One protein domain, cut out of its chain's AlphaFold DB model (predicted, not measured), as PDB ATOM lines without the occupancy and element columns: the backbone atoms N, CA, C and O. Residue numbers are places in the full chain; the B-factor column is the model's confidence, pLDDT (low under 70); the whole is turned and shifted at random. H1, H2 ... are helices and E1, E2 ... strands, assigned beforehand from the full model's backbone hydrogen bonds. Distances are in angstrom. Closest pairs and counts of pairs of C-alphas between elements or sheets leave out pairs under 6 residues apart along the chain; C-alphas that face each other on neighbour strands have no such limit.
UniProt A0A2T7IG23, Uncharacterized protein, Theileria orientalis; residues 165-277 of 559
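AT A GLANCE: This is residues 165 to 277 of the 559 residues of an uncharacterized protein of Theileria orientalis (UniProt A0A2T7IG23). A twisted wall of six strands, E2 E3 E5 E6 E7 E8, has the short pair E1 and E4 and the loops of residues 207 to 211 over one face, with the tiny helix H1 grazing it near edge strand E8. The 113 printed residues have eight named strands and one helix, in the order E1 E2 E3 E4 H1 E5 E6 E7 E8; the large sheet is antiparallel, the small one parallel. The class is mostly strand, with under half of the residues in named elements. It is compact, with a radius of gyration of the C-alphas of 13.8 A and spans of 40 by 37 by 28 A.

IN THESE COORDINATES: E1, residues 165 to 167, begins at C-alpha 165 (-6.927, 28.829, 33.091). E2, 176 to 183, is 22.2 A long; E3, 188 to 195, 23.3 A; E4, 203 to 206, 9.8 A. H1 is residues 221 to 224. E5, 234 to 240, is 20.2 A long; E6, 245 to 252, 21.0 A; E7, 255 to 262, 22.7 A. E8, 269 to 272, 10.2 A, ends at C-alpha 272 (1.981, 29.079, 17.024).

HOW THE PARTS SIT: E2 and E3 form a hairpin, with N 179 and O 192 2.9 A apart, within hydrogen-bond range. E3 and E5 are antiparallel, with N 191 and O 237 at 2.8 A. E5 to E8 are a meander, each strand the antiparallel neighbour of the one before, with N 236 and O 249, N 250 and O 257, and N 262 and O 269 each at 2.8 A. E1 and E4 are parallel, with N 167 and O 205 at 2.9 A. The closest C-alphas of H1 and E8, Tyr 223 and Trp 270, are 6.0 A apart. H1 is too short for an O i to N i+4 pair.

THE WHOLE: The farthest C-alphas, Lys 200 and Thr 264, are 39.8 A apart. The printed part has no cut. The link E4 to H1 is long. Residues 213 to 220 and 265 to 266 have pLDDT under 70.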
ATOM      1  N   THR A 165      -7.762  27.644  33.330       97.81
ATOM      2  CA  THR A 165      -6.927  28.829  33.091       97.81
ATOM      3  C   THR A 165      -5.503  28.366  32.821       97.81
ATOM      4  O   THR A 165      -4.939  27.642  33.637       97.81
ATOM      5  N   PHE A 166      -4.922  28.739  31.683       96.94
ATOM      6  CA  PHE A 166      -3.545  28.376  31.355       96.94
ATOM      7  C   PHE A 166      -2.573  29.451  31.850       96.94
ATOM      8  O   PHE A 166      -2.718  30.617  31.490       96.94
ATOM      9  N   LEU A 167      -1.584  29.081  32.663       94.38
ATOM     10  CA  LEU A 167      -0.647  30.014  33.293       94.38
ATOM     11  C   LEU A 167       0.809  29.647  32.966       94.38
ATOM     12  O   LEU A 167       1.151  28.464  32.955       94.38
ATOM     13  N   PRO A 168       1.691  30.630  32.722       91.00
ATOM     14  CA  PRO A 168       3.121  30.364  32.623       91.00
ATOM     15  C   PRO A 168       3.711  29.994  33.993       91.00
ATOM     16  O   PRO A 168       3.265  30.489  35.031       91.00
ATOM     17  N   GLY A 169       4.746  29.158  33.981       87.62
ATOM     18  CA  GLY A 169       5.544  28.792  35.149       87.62
ATOM     19  C   GLY A 169       5.247  27.402  35.711       87.62
ATOM     20  O   GLY A 169       4.690  26.533  35.033       87.62
ATOM     21  N   SER A 170       5.638  27.217  36.973       88.00
ATOM     22  CA  SER A 170       5.602  25.946  37.690       88.00
ATOM     23  C   SER A 170       4.641  25.989  38.866       88.00
ATOM     24  O   SER A 170       4.777  26.786  39.795       88.00
ATOM     25  N   ASN A 171       3.643  25.113  38.846       88.75
ATOM     26  CA  ASN A 171       2.864  24.795  40.033       88.75
ATOM     27  C   ASN A 171       2.116  23.475  39.819       88.75
ATOM     28  O   ASN A 171       1.945  23.007  38.691       88.75
ATOM     29  N   LYS A 172       1.640  22.883  40.912       87.06
ATOM     30  CA  LYS A 172       0.759  21.716  40.881       87.06
ATOM     31  C   LYS A 172      -0.654  22.152  41.242       87.06
ATOM     32  O   LYS A 172      -0.866  22.756  42.287       87.06
ATOM     33  N   ASN A 173      -1.621  21.799  40.400       87.31
ATOM     34  CA  ASN A 173      -3.036  22.019  40.671       87.31
ATOM     35  C   ASN A 173      -3.787  20.681  40.581       87.31
ATOM     36  O   ASN A 173      -3.870  20.063  39.521       87.31
ATOM     37  N   GLU A 174      -4.340  20.228  41.707       87.19
ATOM     38  CA  GLU A 174      -5.079  18.959  41.815       87.19
ATOM     39  C   GLU A 174      -6.514  19.035  41.250       87.19
ATOM     40  O   GLU A 174      -7.280  18.078  41.344       87.19
ATOM     41  N   HIS A 175      -6.927  20.178  40.700       92.62
ATOM     42  CA  HIS A 175      -8.268  20.423  40.154       92.62
ATOM     43  C   HIS A 175      -8.337  20.206  38.636       92.62
ATOM     44  O   HIS A 175      -9.257  20.699  37.974       92.62
ATOM     45  N   ILE A 176      -7.370  19.466  38.093       94.44
ATOM     46  CA  ILE A 176      -7.266  19.094  36.684       94.44
ATOM     47  C   ILE A 176      -7.369  17.577  36.566       94.44
ATOM     48  O   ILE A 176      -6.665  16.832  37.244       94.44
ATOM     49  N   LEU A 177      -8.233  17.121  35.665       95.31
ATOM     50  CA  LEU A 177      -8.307  15.728  35.251       95.31
ATOM     51  C   LEU A 177      -7.415  15.530  34.029       95.31
ATOM     52  O   LEU A 177      -7.592  16.219  33.020       95.31
ATOM     53  N   VAL A 178      -6.502  14.563  34.121       96.06
ATOM     54  CA  VAL A 178      -5.638  14.136  33.018       96.06
ATOM     55  C   VAL A 178      -6.065  12.743  32.579       96.06
ATOM     56  O   VAL A 178      -6.108  11.815  33.384       96.06
ATOM     57  N   SER A 179      -6.424  12.597  31.307       96.00
ATOM     58  CA  SER A 179      -6.738  11.303  30.695       96.00
ATOM     59  C   SER A 179      -5.714  10.979  29.613       96.00
ATOM     60  O   SER A 179      -5.520  11.784  28.706       96.00
ATOM     61  N   GLU A 180      -5.092   9.805  29.692       95.56
ATOM     62  CA  GLU A 180      -4.122   9.329  28.699       95.56
ATOM     63  C   GLU A 180      -4.799   8.388  27.692       95.56
ATOM     64  O   GLU A 180      -5.553   7.483  28.060       95.56
ATOM     65  N   TYR A 181      -4.499   8.591  26.412       92.38
ATOM     66  CA  TYR A 181      -4.919   7.742  25.304       92.38
ATOM     67  C   TYR A 181      -3.725   7.391  24.433       92.38
ATOM     68  O   TYR A 181      -2.758   8.137  24.319       92.38
ATOM     69  N   VAL A 182      -3.828   6.247  23.773       92.75
ATOM     70  CA  VAL A 182      -2.782   5.714  22.912       92.75
ATOM     71  C   VAL A 182      -3.261   5.721  21.464       92.75
ATOM     72  O   VAL A 182      -4.332   5.173  21.170       92.75
ATOM     73  N   LEU A 183      -2.432   6.275  20.580       90.31
ATOM     74  CA  LEU A 183      -2.642   6.388  19.136       90.31
ATOM     75  C   LEU A 183      -1.596   5.555  18.368       90.31
ATOM     76  O   LEU A 183      -0.580   5.140  18.935       90.31
ATOM     77  N   GLY A 184      -1.870   5.266  17.094       84.00
ATOM     78  CA  GLY A 184      -0.907   4.677  16.158       84.00
ATOM     79  C   GLY A 184      -0.202   3.415  16.631       84.00
ATOM     80  O   GLY A 184       1.014   3.375  16.766       84.00
ATOM     81  N   LYS A 185      -0.967   2.383  17.009       86.50
ATOM     82  CA  LYS A 185      -0.420   1.118  17.547       86.50
ATOM     83  C   LYS A 185       0.580   1.304  18.708       86.50
ATOM     84  O   LYS A 185       1.473   0.480  18.870       86.50
ATOM     85  N   LYS A 186       0.384   2.322  19.560       88.50
ATOM     86  CA  LYS A 186       1.274   2.713  20.678       88.50
ATOM     87  C   LYS A 186       2.482   3.568  20.304       88.50
ATOM     88  O   LYS A 186       3.320   3.804  21.170       88.50
ATOM     89  N   LYS A 187       2.539   4.088  19.080       93.88
ATOM     90  CA  LYS A 187       3.577   5.032  18.662       93.88
ATOM     91  C   LYS A 187       3.434   6.398  19.329       93.88
ATOM     92  O   LYS A 187       4.443   7.008  19.662       93.88
ATOM     93  N   PHE A 188       2.201   6.834  19.596       97.06
ATOM     94  CA  PHE A 188       1.930   8.145  20.185       97.06
ATOM     95  C   PHE A 188       1.005   8.063  21.397       97.06
ATOM     96  O   PHE A 188       0.175   7.155  21.530       97.06
ATOM     97  N   LYS A 189       1.133   9.060  22.270       96.50
ATOM     98  CA  LYS A 189       0.283   9.290  23.436       96.50
ATOM     99  C   LYS A 189      -0.445  10.621  23.291       96.50
ATOM    100  O   LYS A 189       0.147  11.612  22.877       96.50
ATOM    101  N   LYS A 190      -1.720  10.641  23.669       96.94
ATOM    102  CA  LYS A 190      -2.563  11.833  23.781       96.94
ATOM    103  C   LYS A 190      -2.956  12.007  25.243       96.94
ATOM    104  O   LYS A 190      -3.709  11.195  25.774       96.94
ATOM    105  N   ASN A 191      -2.488  13.079  25.868       97.50
ATOM    106  CA  ASN A 191      -2.901  13.497  27.200       97.50
ATOM    107  C   ASN A 191      -3.951  14.597  27.084       97.50
ATOM    108  O   ASN A 191      -3.733  15.607  26.419       97.50
ATOM    109  N   ILE A 192      -5.097  14.399  27.725       98.06
ATOM    110  CA  ILE A 192      -6.212  15.343  27.714       98.06
ATOM    111  C   ILE A 192      -6.356  15.946  29.102       98.06
ATOM    112  O   ILE A 192      -6.702  15.243  30.052       98.06
ATOM    113  N   TYR A 193      -6.133  17.251  29.191       98.00
ATOM    114  CA  TYR A 193      -6.276  18.056  30.392       98.00
ATOM    115  C   TYR A 193      -7.631  18.751  30.351       98.00
ATOM    116  O   TYR A 193      -7.979  19.414  29.376       98.00
ATOM    117  N   THR A 194      -8.407  18.605  31.419       97.38
ATOM    118  CA  THR A 194      -9.757  19.178  31.549       97.38
ATOM    119  C   THR A 194     -10.010  19.589  32.994       97.38
ATOM    120  O   THR A 194      -9.387  19.024  33.898       97.38
ATOM    121  N   PRO A 195     -10.928  20.528  33.262       96.19
ATOM    122  CA  PRO A 195     -11.239  20.901  34.633       96.19
ATOM    123  C   PRO A 195     -11.964  19.757  35.357       96.19
ATOM    124  O   PRO A 195     -12.803  19.057  34.775       96.19
ATOM    125  N   ASP A 196     -11.673  19.577  36.648       93.25
ATOM    126  CA  ASP A 196     -12.457  18.683  37.498       93.25
ATOM    127  C   ASP A 196     -13.779  19.360  37.895       93.25
ATOM    128  O   ASP A 196     -13.873  20.159  38.835       93.25
ATOM    129  N   GLY A 197     -14.852  18.985  37.195       88.25
ATOM    130  CA  GLY A 197     -16.217  19.428  37.471       88.25
ATOM    131  C   GLY A 197     -16.660  19.226  38.930       88.25
ATOM    132  O   GLY A 197     -17.566  19.923  39.398       88.25
ATOM    133  N   SER A 198     -16.055  18.313  39.690       89.56
ATOM    134  CA  SER A 198     -16.398  18.064  41.096       89.56
ATOM    135  C   SER A 198     -15.799  19.082  42.079       89.56
ATOM    136  O   SER A 198     -16.385  19.313  43.139       89.56
ATOM    137  N   LYS A 199     -14.684  19.740  41.737       90.62
ATOM    138  CA  LYS A 199     -13.937  20.636  42.641       90.62
ATOM    139  C   LYS A 199     -14.410  22.078  42.520       90.62
ATOM    140  O   LYS A 199     -14.662  22.545  41.422       90.62
ATOM    141  N   LYS A 200     -14.551  22.810  43.627       89.38
ATOM    142  CA  LYS A 200     -15.020  24.213  43.592       89.38
ATOM    143  C   LYS A 200     -13.931  25.232  43.230       89.38
ATOM    144  O   LYS A 200     -14.274  26.327  42.808       89.38
ATOM    145  N   ALA A 201     -12.665  24.888  43.449       92.00
ATOM    146  CA  ALA A 201     -11.529  25.767  43.202       92.00
ATOM    147  C   ALA A 201     -11.222  25.912  41.700       92.00
ATOM    148  O   ALA A 201     -11.722  25.138  40.881       92.00
ATOM    149  N   ALA A 202     -10.413  26.919  41.359       92.81
ATOM    150  CA  ALA A 202      -9.987  27.180  39.990       92.81
ATOM    151  C   ALA A 202      -9.094  26.047  39.462       92.81
ATOM    152  O   ALA A 202      -8.218  25.541  40.167       92.81
ATOM    153  N   SER A 203      -9.312  25.663  38.206       96.12
ATOM    154  CA  SER A 203      -8.486  24.682  37.509       96.12
ATOM    155  C   SER A 203      -7.416  25.421  36.705       96.12
ATOM    156  O   SER A 203      -7.702  25.965  35.640       96.12
ATOM    157  N   GLU A 204      -6.195  25.480  37.228       96.81
ATOM    158  CA  GLU A 204      -5.082  26.240  36.647       96.81
ATOM    159  C   GLU A 204      -4.025  25.286  36.094       96.81
ATOM    160  O   GLU A 204      -3.416  24.522  36.845       96.81
ATOM    161  N   LEU A 205      -3.839  25.296  34.775       96.19
ATOM    162  CA  LEU A 205      -2.874  24.455  34.076       96.19
ATOM    163  C   LEU A 205      -1.604  25.258  33.828       96.19
ATOM    164  O   LEU A 205      -1.613  26.226  33.073       96.19
ATOM    165  N   TYR A 206      -0.517  24.833  34.457       93.94
ATOM    166  CA  TYR A 206       0.767  25.514  34.376       93.94
ATOM    167  C   TYR A 206       1.597  24.998  33.199       93.94
ATOM    168  O   TYR A 206       1.571  23.801  32.900       93.94
ATOM    169  N   SER A 207       2.338  25.886  32.535       91.62
ATOM    170  CA  SER A 207       3.093  25.574  31.315       91.62
ATOM    171  C   SER A 207       4.079  24.424  31.495       91.62
ATOM    172  O   SER A 207       4.151  23.566  30.620       91.62
ATOM    173  N   GLU A 208       4.750  24.322  32.645       89.19
ATOM    174  CA  GLU A 208       5.686  23.220  32.928       89.19
ATOM    175  C   GLU A 208       5.022  21.835  33.001       89.19
ATOM    176  O   GLU A 208       5.690  20.808  32.888       89.19
ATOM    177  N   SER A 209       3.692  21.770  33.153       89.56
ATOM    178  CA  SER A 209       2.952  20.500  33.079       89.56
ATOM    179  C   SER A 209       2.795  19.982  31.646       89.56
ATOM    180  O   SER A 209       2.467  18.809  31.457       89.56
ATOM    181  N   LEU A 210       2.971  20.853  30.648       89.56
ATOM    182  CA  LEU A 210       2.831  20.540  29.223       89.56
ATOM    183  C   LEU A 210       4.161  20.564  28.482       89.56
ATOM    184  O   LEU A 210       4.356  19.780  27.557       89.56
ATOM    185  N   PHE A 211       5.034  21.487  28.872       86.31
ATOM    186  CA  PHE A 211       6.300  21.772  28.229       86.31
ATOM    187  C   PHE A 211       7.395  21.418  29.220       86.31
ATOM    188  O   PHE A 211       7.553  22.067  30.250       86.31
ATOM    189  N   SER A 212       8.125  20.344  28.935       70.69
ATOM    190  CA  SER A 212       9.309  20.001  29.720       70.69
ATOM    191  C   SER A 212      10.402  20.990  29.334       70.69
ATOM    192  O   SER A 212      11.099  20.783  28.344       70.69
ATOM    193  N   GLU A 213      10.479  22.120  30.034       58.66
ATOM    194  CA  GLU A 213      11.475  23.144  29.739       58.66
ATOM    195  C   GLU A 213      12.866  22.628  30.120       58.66
ATOM    196  O   GLU A 213      13.104  22.224  31.259       58.66
ATOM    197  N   ASN A 214      13.810  22.672  29.174       52.62
ATOM    198  CA  ASN A 214      15.210  22.762  29.563       52.62
ATOM    199  C   ASN A 214      15.363  24.102  30.277       52.62
ATOM    200  O   ASN A 214      15.013  25.152  29.740       52.62
ATOM    201  N   THR A 215      15.869  24.055  31.502       46.38
ATOM    202  CA  THR A 215      15.879  25.155  32.475       46.38
ATOM    203  C   THR A 215      16.512  26.460  31.977       46.38
ATOM    204  O   THR A 215      16.261  27.511  32.563       46.38
ATOM    205  N   GLU A 216      17.278  26.431  30.884       48.00
ATOM    206  CA  GLU A 216      17.942  27.602  30.301       48.00
ATOM    207  C   GLU A 216      17.033  28.476  29.410       48.00
ATOM    208  O   GLU A 216      17.309  29.664  29.257       48.00
ATOM    209  N   SER A 217      15.911  27.958  28.883       47.62
ATOM    210  CA  SER A 217      14.962  28.739  28.055       47.62
ATOM    211  C   SER A 217      13.747  29.291  28.822       47.62
ATOM    212  O   SER A 217      12.957  30.059  28.264       47.62
ATOM    213  N   SER A 218      13.643  28.964  30.115       48.25
ATOM    214  CA  SER A 218      12.511  29.245  31.021       48.25
ATOM    215  C   SER A 218      12.131  30.723  31.190       48.25
ATOM    216  O   SER A 218      11.082  31.054  31.737       48.25
ATOM    217  N   THR A 219      12.946  31.659  30.700       50.50
ATOM    218  CA  THR A 219      12.649  33.099  30.786       50.50
ATOM    219  C   THR A 219      11.882  33.642  29.582       50.50
ATOM    220  O   THR A 219      11.406  34.778  29.621       50.50
ATOM    221  N   ASN A 220      11.715  32.856  28.513       61.00
ATOM    222  CA  ASN A 220      11.169  33.350  27.256       61.00
ATOM    223  C   ASN A 220       9.858  32.643  26.860       61.00
ATOM    224  O   ASN A 220       9.751  32.005  25.815       61.00
ATOM    225  N   TYR A 221       8.807  32.838  27.666       71.25
ATOM    226  CA  TYR A 221       7.424  32.434  27.359       71.25
ATOM    227  C   TYR A 221       6.794  33.216  26.185       71.25
ATOM    228  O   TYR A 221       5.569  33.310  26.081       71.25
ATOM    229  N   LEU A 222       7.592  33.822  25.292       77.06
ATOM    230  CA  LEU A 222       7.073  34.588  24.156       77.06
ATOM    231  C   LEU A 222       6.187  33.722  23.254       77.06
ATOM    232  O   LEU A 222       5.172  34.212  22.762       77.06
ATOM    233  N   TYR A 223       6.517  32.436  23.111       79.94
ATOM    234  CA  TYR A 223       5.726  31.475  22.342       79.94
ATOM    235  C   TYR A 223       4.344  31.195  22.953       79.94
ATOM    236  O   TYR A 223       3.413  30.837  22.236       79.94
ATOM    237  N   LEU A 224       4.182  31.403  24.265       87.62
ATOM    238  CA  LEU A 224       2.912  31.220  24.966       87.62
ATOM    239  C   LEU A 224       2.028  32.464  24.937       87.62
ATOM    240  O   LEU A 224       0.907  32.393  25.425       87.62
ATOM    241  N   ARG A 225       2.472  33.599  24.380       88.25
ATOM    242  CA  ARG A 225       1.701  34.859  24.414       88.25
ATOM    243  C   ARG A 225       0.273  34.727  23.885       88.25
ATOM    244  O   ARG A 225      -0.599  35.438  24.369       88.25
ATOM    245  N   SER A 226       0.032  33.843  22.919       89.75
ATOM    246  CA  SER A 226      -1.304  33.609  22.355       89.75
ATOM    247  C   SER A 226      -2.238  32.816  23.278       89.75
ATOM    248  O   SER A 226      -3.452  32.871  23.099       89.75
ATOM    249  N   VAL A 227      -1.702  32.089  24.263       94.81
ATOM    250  CA  VAL A 227      -2.468  31.172  25.128       94.81
ATOM    251  C   VAL A 227      -2.343  31.481  26.623       94.81
ATOM    252  O   VAL A 227      -3.183  31.051  27.409       94.81
ATOM    253  N   ALA A 228      -1.320  32.225  27.038       94.25
ATOM    254  CA  ALA A 228      -1.053  32.554  28.430       94.25
ATOM    255  C   ALA A 228      -2.166  33.424  29.027       94.25
ATOM    256  O   ALA A 228      -2.573  34.425  28.443       94.25
ATOM    257  N   ASN A 229      -2.597  33.065  30.235       95.62
ATOM    258  CA  ASN A 229      -3.679  33.690  30.999       95.62
ATOM    259  C   ASN A 229      -5.070  33.597  30.344       95.62
ATOM    260  O   ASN A 229      -6.001  34.258  30.802       95.62
ATOM    261  N   ASN A 230      -5.231  32.764  29.312       97.69
ATOM    262  CA  ASN A 230      -6.525  32.501  28.689       97.69
ATOM    263  C   ASN A 230      -7.224  31.295  29.328       97.69
ATOM    264  O   ASN A 230      -6.611  30.485  30.032       97.69
ATOM    265  N   GLN A 231      -8.531  31.192  29.073       97.69
ATOM    266  CA  GLN A 231      -9.368  30.095  29.541       97.69
ATOM    267  C   GLN A 231      -9.757  29.155  28.404       97.69
ATOM    268  O   GLN A 231     -10.115  29.608  27.322       97.69
ATOM    269  N   PHE A 232      -9.739  27.852  28.674       98.06
ATOM    270  CA  PHE A 232      -9.983  26.800  27.690       98.06
ATOM    271  C   PHE A 232     -10.912  25.724  28.254       98.06
ATOM    272  O   PHE A 232     -10.852  25.397  29.437       98.06
ATOM    273  N   ASP A 233     -11.737  25.120  27.408       97.75
ATOM    274  CA  ASP A 233     -12.536  23.946  27.771       97.75
ATOM    275  C   ASP A 233     -11.653  22.726  28.066       97.75
ATOM    276  O   ASP A 233     -12.012  21.858  28.869       97.75
ATOM    277  N   GLY A 234     -10.490  22.658  27.419       98.12
ATOM    278  CA  GLY A 234      -9.509  21.603  27.608       98.12
ATOM    279  C   GLY A 234      -8.243  21.824  26.790       98.12
ATOM    280  O   GLY A 234      -8.194  22.671  25.897       98.12
ATOM    281  N   VAL A 235      -7.217  21.035  27.094       98.44
ATOM    282  CA  VAL A 235      -5.951  21.020  26.353       98.44
ATOM    283  C   VAL A 235      -5.602  19.580  25.988       98.44
ATOM    284  O   VAL A 235      -5.632  18.700  26.847       98.44
ATOM    285  N   CYS A 236      -5.266  19.331  24.725       98.25
ATOM    286  CA  CYS A 236      -4.750  18.047  24.253       98.25
ATOM    287  C   CYS A 236      -3.250  18.177  23.977       98.25
ATOM    288  O   CYS A 236      -2.855  18.963  23.122       98.25
ATOM    289  N   LEU A 237      -2.424  17.393  24.665       97.69
ATOM    290  CA  LEU A 237      -0.992  17.259  24.402       97.69
ATOM    291  C   LEU A 237      -0.727  15.926  23.703       97.69
ATOM    292  O   LEU A 237      -1.115  14.872  24.208       97.69
ATOM    293  N   TYR A 238      -0.027  15.975  22.578       97.62
ATOM    294  CA  TYR A 238       0.396  14.809  21.816       97.62
ATOM    295  C   TYR A 238       1.904  14.627  21.949       97.62
ATOM    296  O   TYR A 238       2.668  15.564  21.706       97.62
ATOM    297  N   SER A 239       2.321  13.414  22.298       96.12
ATOM    298  CA  SER A 239       3.725  13.046  22.472       96.12
ATOM    299  C   SER A 239       4.050  11.739  21.754       96.12
ATOM    300  O   SER A 239       3.185  10.873  21.602       96.12
ATOM    301  N   SER A 240       5.309  11.565  21.365       94.88
ATOM    302  CA  SER A 240       5.849  10.277  20.939       94.88
ATOM    303  C   SER A 240       5.844   9.257  22.083       94.88
ATOM    304  O   SER A 240       5.716   9.585  23.268       94.88
ATOM    305  N   SER A 241       6.033   7.988  21.732       90.75
ATOM    306  CA  SER A 241       6.229   6.901  22.696       90.75
ATOM    307  C   SER A 241       7.479   7.090  23.567       90.75
ATOM    308  O   SER A 241       7.472   6.648  24.718       90.75
ATOM    309  N   SER A 242       8.500   7.796  23.062       89.38
ATOM    310  CA  SER A 242       9.705   8.185  23.809       89.38
ATOM    311  C   SER A 242       9.476   9.348  24.783       89.38
ATOM    312  O   SER A 242      10.329   9.613  25.625       89.38
ATOM    313  N   GLY A 243       8.315  10.012  24.723       90.38
ATOM    314  CA  GLY A 243       7.959  11.130  25.599       90.38
ATOM    315  C   GLY A 243       8.224  12.513  25.000       90.38
ATOM    316  O   GLY A 243       7.897  13.514  25.638       90.38
ATOM    317  N   THR A 244       8.743  12.598  23.773       90.62
ATOM    318  CA  THR A 244       8.910  13.865  23.049       90.62
ATOM    319  C   THR A 244       7.539  14.476  22.777       90.62
ATOM    320  O   THR A 244       6.734  13.915  22.042       90.62
ATOM    321  N   GLN A 245       7.251  15.629  23.376       93.44
ATOM    322  CA  GLN A 245       6.052  16.427  23.087       93.44
ATOM    323  C   GLN A 245       6.124  16.942  21.642       93.44
ATOM    324  O   GLN A 245       7.176  17.424  21.244       93.44
ATOM    325  N   LEU A 246       5.043  16.848  20.866       94.38
ATOM    326  CA  LEU A 246       5.035  17.160  19.426       94.38
ATOM    327  C   LEU A 246       4.072  18.303  19.086       94.38
ATOM    328  O   LEU A 246       4.416  19.240  18.365       94.38
ATOM    329  N   LEU A 247       2.851  18.226  19.613       96.25
ATOM    330  CA  LEU A 247       1.742  19.122  19.289       96.25
ATOM    331  C   LEU A 247       0.898  19.354  20.542       96.25
ATOM    332  O   LEU A 247       0.633  18.418  21.297       96.25
ATOM    333  N   VAL A 248       0.440  20.587  20.738       97.38
ATOM    334  CA  VAL A 248      -0.540  20.945  21.765       97.38
ATOM    335  C   VAL A 248      -1.711  21.664  21.113       97.38
ATOM    336  O   VAL A 248      -1.520  22.579  20.315       97.38
ATOM    337  N   GLU A 249      -2.926  21.263  21.471       97.88
ATOM    338  CA  GLU A 249      -4.171  21.900  21.052       97.88
ATOM    339  C   GLU A 249      -4.903  22.463  22.271       97.88
ATOM    340  O   GLU A 249      -5.284  21.721  23.175       97.88
ATOM    341  N   PHE A 250      -5.133  23.771  22.275       98.06
ATOM    342  CA  PHE A 250      -5.947  24.472  23.259       98.06
ATOM    343  C   PHE A 250      -7.349  24.663  22.686       98.06
ATOM    344  O   PHE A 250      -7.513  25.324  21.659       98.06
ATOM    345  N   VAL A 251      -8.347  24.060  23.329       97.88
ATOM    346  CA  VAL A 251      -9.731  24.014  22.843       97.88
ATOM    347  C   VAL A 251     -10.590  24.991  23.640       97.88
ATOM    348  O   VAL A 251     -10.661  24.884  24.862       97.88
ATOM    349  N   ASP A 252     -11.259  25.916  22.955       96.44
ATOM    350  CA  ASP A 252     -12.219  26.857  23.544       96.44
ATOM    351  C   ASP A 252     -13.463  26.987  22.655       96.44
ATOM    352  O   ASP A 252     -13.443  27.624  21.596       96.44
ATOM    353  N   GLY A 253     -14.553  26.336  23.060       93.88
ATOM    354  CA  GLY A 253     -15.735  26.151  22.234       93.88
ATOM    355  C   GLY A 253     -15.365  25.491  20.908       93.88
ATOM    356  O   GLY A 253     -14.809  24.399  20.863       93.88
ATOM    357  N   GLU A 254     -15.659  26.169  19.803       92.38
ATOM    358  CA  GLU A 254     -15.328  25.685  18.458       92.38
ATOM    359  C   GLU A 254     -13.905  26.043  18.009       92.38
ATOM    360  O   GLU A 254     -13.433  25.549  16.983       92.38
ATOM    361  N   SER A 255     -13.225  26.915  18.757       94.38
ATOM    362  CA  SER A 255     -11.900  27.412  18.409       94.38
ATOM    363  C   SER A 255     -10.820  26.477  18.929       94.38
ATOM    364  O   SER A 255     -10.878  25.988  20.057       94.38
ATOM    365  N   VAL A 256      -9.802  26.249  18.099       95.88
ATOM    366  CA  VAL A 256      -8.624  25.468  18.477       95.88
ATOM    367  C   VAL A 256      -7.375  26.271  18.154       95.88
ATOM    368  O   VAL A 256      -7.094  26.543  16.988       95.88
ATOM    369  N   THR A 257      -6.622  26.624  19.193       96.81
ATOM    370  CA  THR A 257      -5.282  27.206  19.052       96.81
ATOM    371  C   THR A 257      -4.261  26.082  19.124       96.81
ATOM    372  O   THR A 257      -4.316  25.263  20.038       96.81
ATOM    373  N   GLN A 258      -3.335  26.020  18.169       96.00
ATOM    374  CA  GLN A 258      -2.341  24.951  18.114       96.00
ATOM    375  C   GLN A 258      -0.927  25.498  18.251       96.00
ATOM    376  O   GLN A 258      -0.549  26.449  17.562       96.00
ATOM    377  N   LEU A 259      -0.146  24.851  19.113       94.75
ATOM    378  CA  LEU A 259       1.291  25.053  19.221       94.75
ATOM    379  C   LEU A 259       1.998  23.776  18.787       94.75
ATOM    380  O   LEU A 259       1.642  22.685  19.235       94.75
ATOM    381  N   ARG A 260       3.017  23.905  17.944       93.06
ATOM    382  CA  ARG A 260       3.818  22.778  17.470       93.06
ATOM    383  C   ARG A 260       5.255  22.913  17.933       93.06
ATOM    384  O   ARG A 260       5.816  24.003  17.844       93.06
ATOM    385  N   ARG A 261       5.853  21.805  18.367       91.12
ATOM    386  CA  ARG A 261       7.281  21.760  18.669       91.12
ATOM    387  C   ARG A 261       8.096  21.815  17.379       91.12
ATOM    388  O   ARG A 261       7.758  21.158  16.396       91.12
ATOM    389  N   ILE A 262       9.169  22.588  17.398       88.69
ATOM    390  CA  ILE A 262      10.228  22.594  16.388       88.69
ATOM    391  C   ILE A 262      11.576  22.463  17.095       88.69
ATOM    392  O   ILE A 262      11.702  22.837  18.261       88.69
ATOM    393  N   GLY A 263      12.582  21.953  16.392       77.56
ATOM    394  CA  GLY A 263      13.924  21.784  16.940       77.56
ATOM    395  C   GLY A 263      14.075  20.637  17.937       77.56
ATOM    396  O   GLY A 263      13.137  20.196  18.603       77.56
ATOM    397  N   THR A 264      15.309  20.163  18.028       70.69
ATOM    398  CA  THR A 264      15.726  18.996  18.812       70.69
ATOM    399  C   THR A 264      15.587  19.215  20.324       70.69
ATOM    400  O   THR A 264      15.369  20.334  20.781       70.69
ATOM    401  N   SER A 265      15.691  18.158  21.142       62.59
ATOM    402  CA  SER A 265      15.410  18.216  22.591       62.59
ATOM    403  C   SER A 265      16.195  19.285  23.356       62.59
ATOM    404  O   SER A 265      15.666  19.819  24.324       62.59
ATOM    405  N   GLU A 266      17.418  19.615  22.932       64.94
ATOM    406  CA  GLU A 266      18.252  20.661  23.545       64.94
ATOM    407  C   GLU A 266      17.868  22.074  23.082       64.94
ATOM    408  O   GLU A 266      17.997  23.034  23.839       64.94
ATOM    409  N   LYS A 267      17.331  22.189  21.863       70.56
ATOM    410  CA  LYS A 267      17.067  23.443  21.140       70.56
ATOM    411  C   LYS A 267      15.584  23.640  20.833       70.56
ATOM    412  O   LYS A 267      15.219  24.354  19.899       70.56
ATOM    413  N   SER A 268      14.712  22.951  21.561       72.56
ATOM    414  CA  SER A 268      13.319  22.875  21.162       72.56
ATOM    415  C   SER A 268      12.595  24.179  21.432       72.56
ATOM    416  O   SER A 268      12.634  24.703  22.546       72.56
ATOM    417  N   GLN A 269      11.870  24.640  20.428       83.19
ATOM    418  CA  GLN A 269      10.974  25.775  20.514       83.19
ATOM    419  C   GLN A 269       9.548  25.328  20.214       83.19
ATOM    420  O   GLN A 269       9.298  24.239  19.697       83.19
ATOM    421  N   TRP A 270       8.602  26.198  20.532       88.69
ATOM    422  CA  TRP A 270       7.207  26.029  20.167       88.69
ATOM    423  C   TRP A 270       6.797  27.182  19.274       88.69
ATOM    424  O   TRP A 270       7.082  28.341  19.573       88.69
ATOM    425  N   ILE A 271       6.102  26.862  18.191       89.25
ATOM    426  CA  ILE A 271       5.547  27.857  17.283       89.25
ATOM    427  C   ILE A 271       4.031  27.789  17.299       89.25
ATOM    428  O   ILE A 271       3.436  26.709  17.328       89.25
ATOM    429  N   HIS A 272       3.408  28.959  17.263       91.44
ATOM    430  CA  HIS A 272       1.981  29.079  17.024       91.44
ATOM    431  C   HIS A 272       1.682  28.838  15.545       91.44
ATOM    432  O   HIS A 272       2.327  29.421  14.672       91.44
ATOM    433  N   LEU A 273       0.704  27.982  15.257       90.06
ATOM    434  CA  LEU A 273       0.302  27.693  13.887       90.06
ATOM    435  C   LEU A 273      -0.759  28.692  13.422       90.06
ATOM    436  O   LEU A 273      -1.910  28.622  13.841       90.06
ATOM    437  N   GLU A 274      -0.385  29.586  12.504       86.94
ATOM    438  CA  GLU A 274      -1.325  30.530  11.873       86.94
ATOM    439  C   GLU A 274      -2.460  29.814  11.133       86.94
ATOM    440  O   GLU A 274      -3.598  30.281  11.109       86.94
ATOM    441  N   LYS A 275      -2.146  28.659  10.539       88.00
ATOM    442  CA  LYS A 275      -3.109  27.746   9.924       88.00
ATOM    443  C   LYS A 275      -3.120  26.451  10.729       88.00
ATOM    444  O   LYS A 275      -2.203  25.642  10.568       88.00
ATOM    445  N   PRO A 276      -4.126  26.242  11.595       89.31
ATOM    446  CA  PRO A 276      -4.231  25.015  12.363       89.31
ATOM    447  C   PRO A 276      -4.249  23.785  11.454       89.31
ATOM    448  O   PRO A 276      -4.977  23.728  10.461       89.31
ATOM    449  N   LEU A 277      -3.487  22.770  11.842       90.75
ATOM    450  CA  LEU A 277      -3.557  21.425  11.303       90.75
ATOM    451  C   LEU A 277      -4.980  20.896  11.489       90.75
ATOM    452  O   LEU A 277      -5.587  21.022  12.561       90.75
TER     453      LEU A 277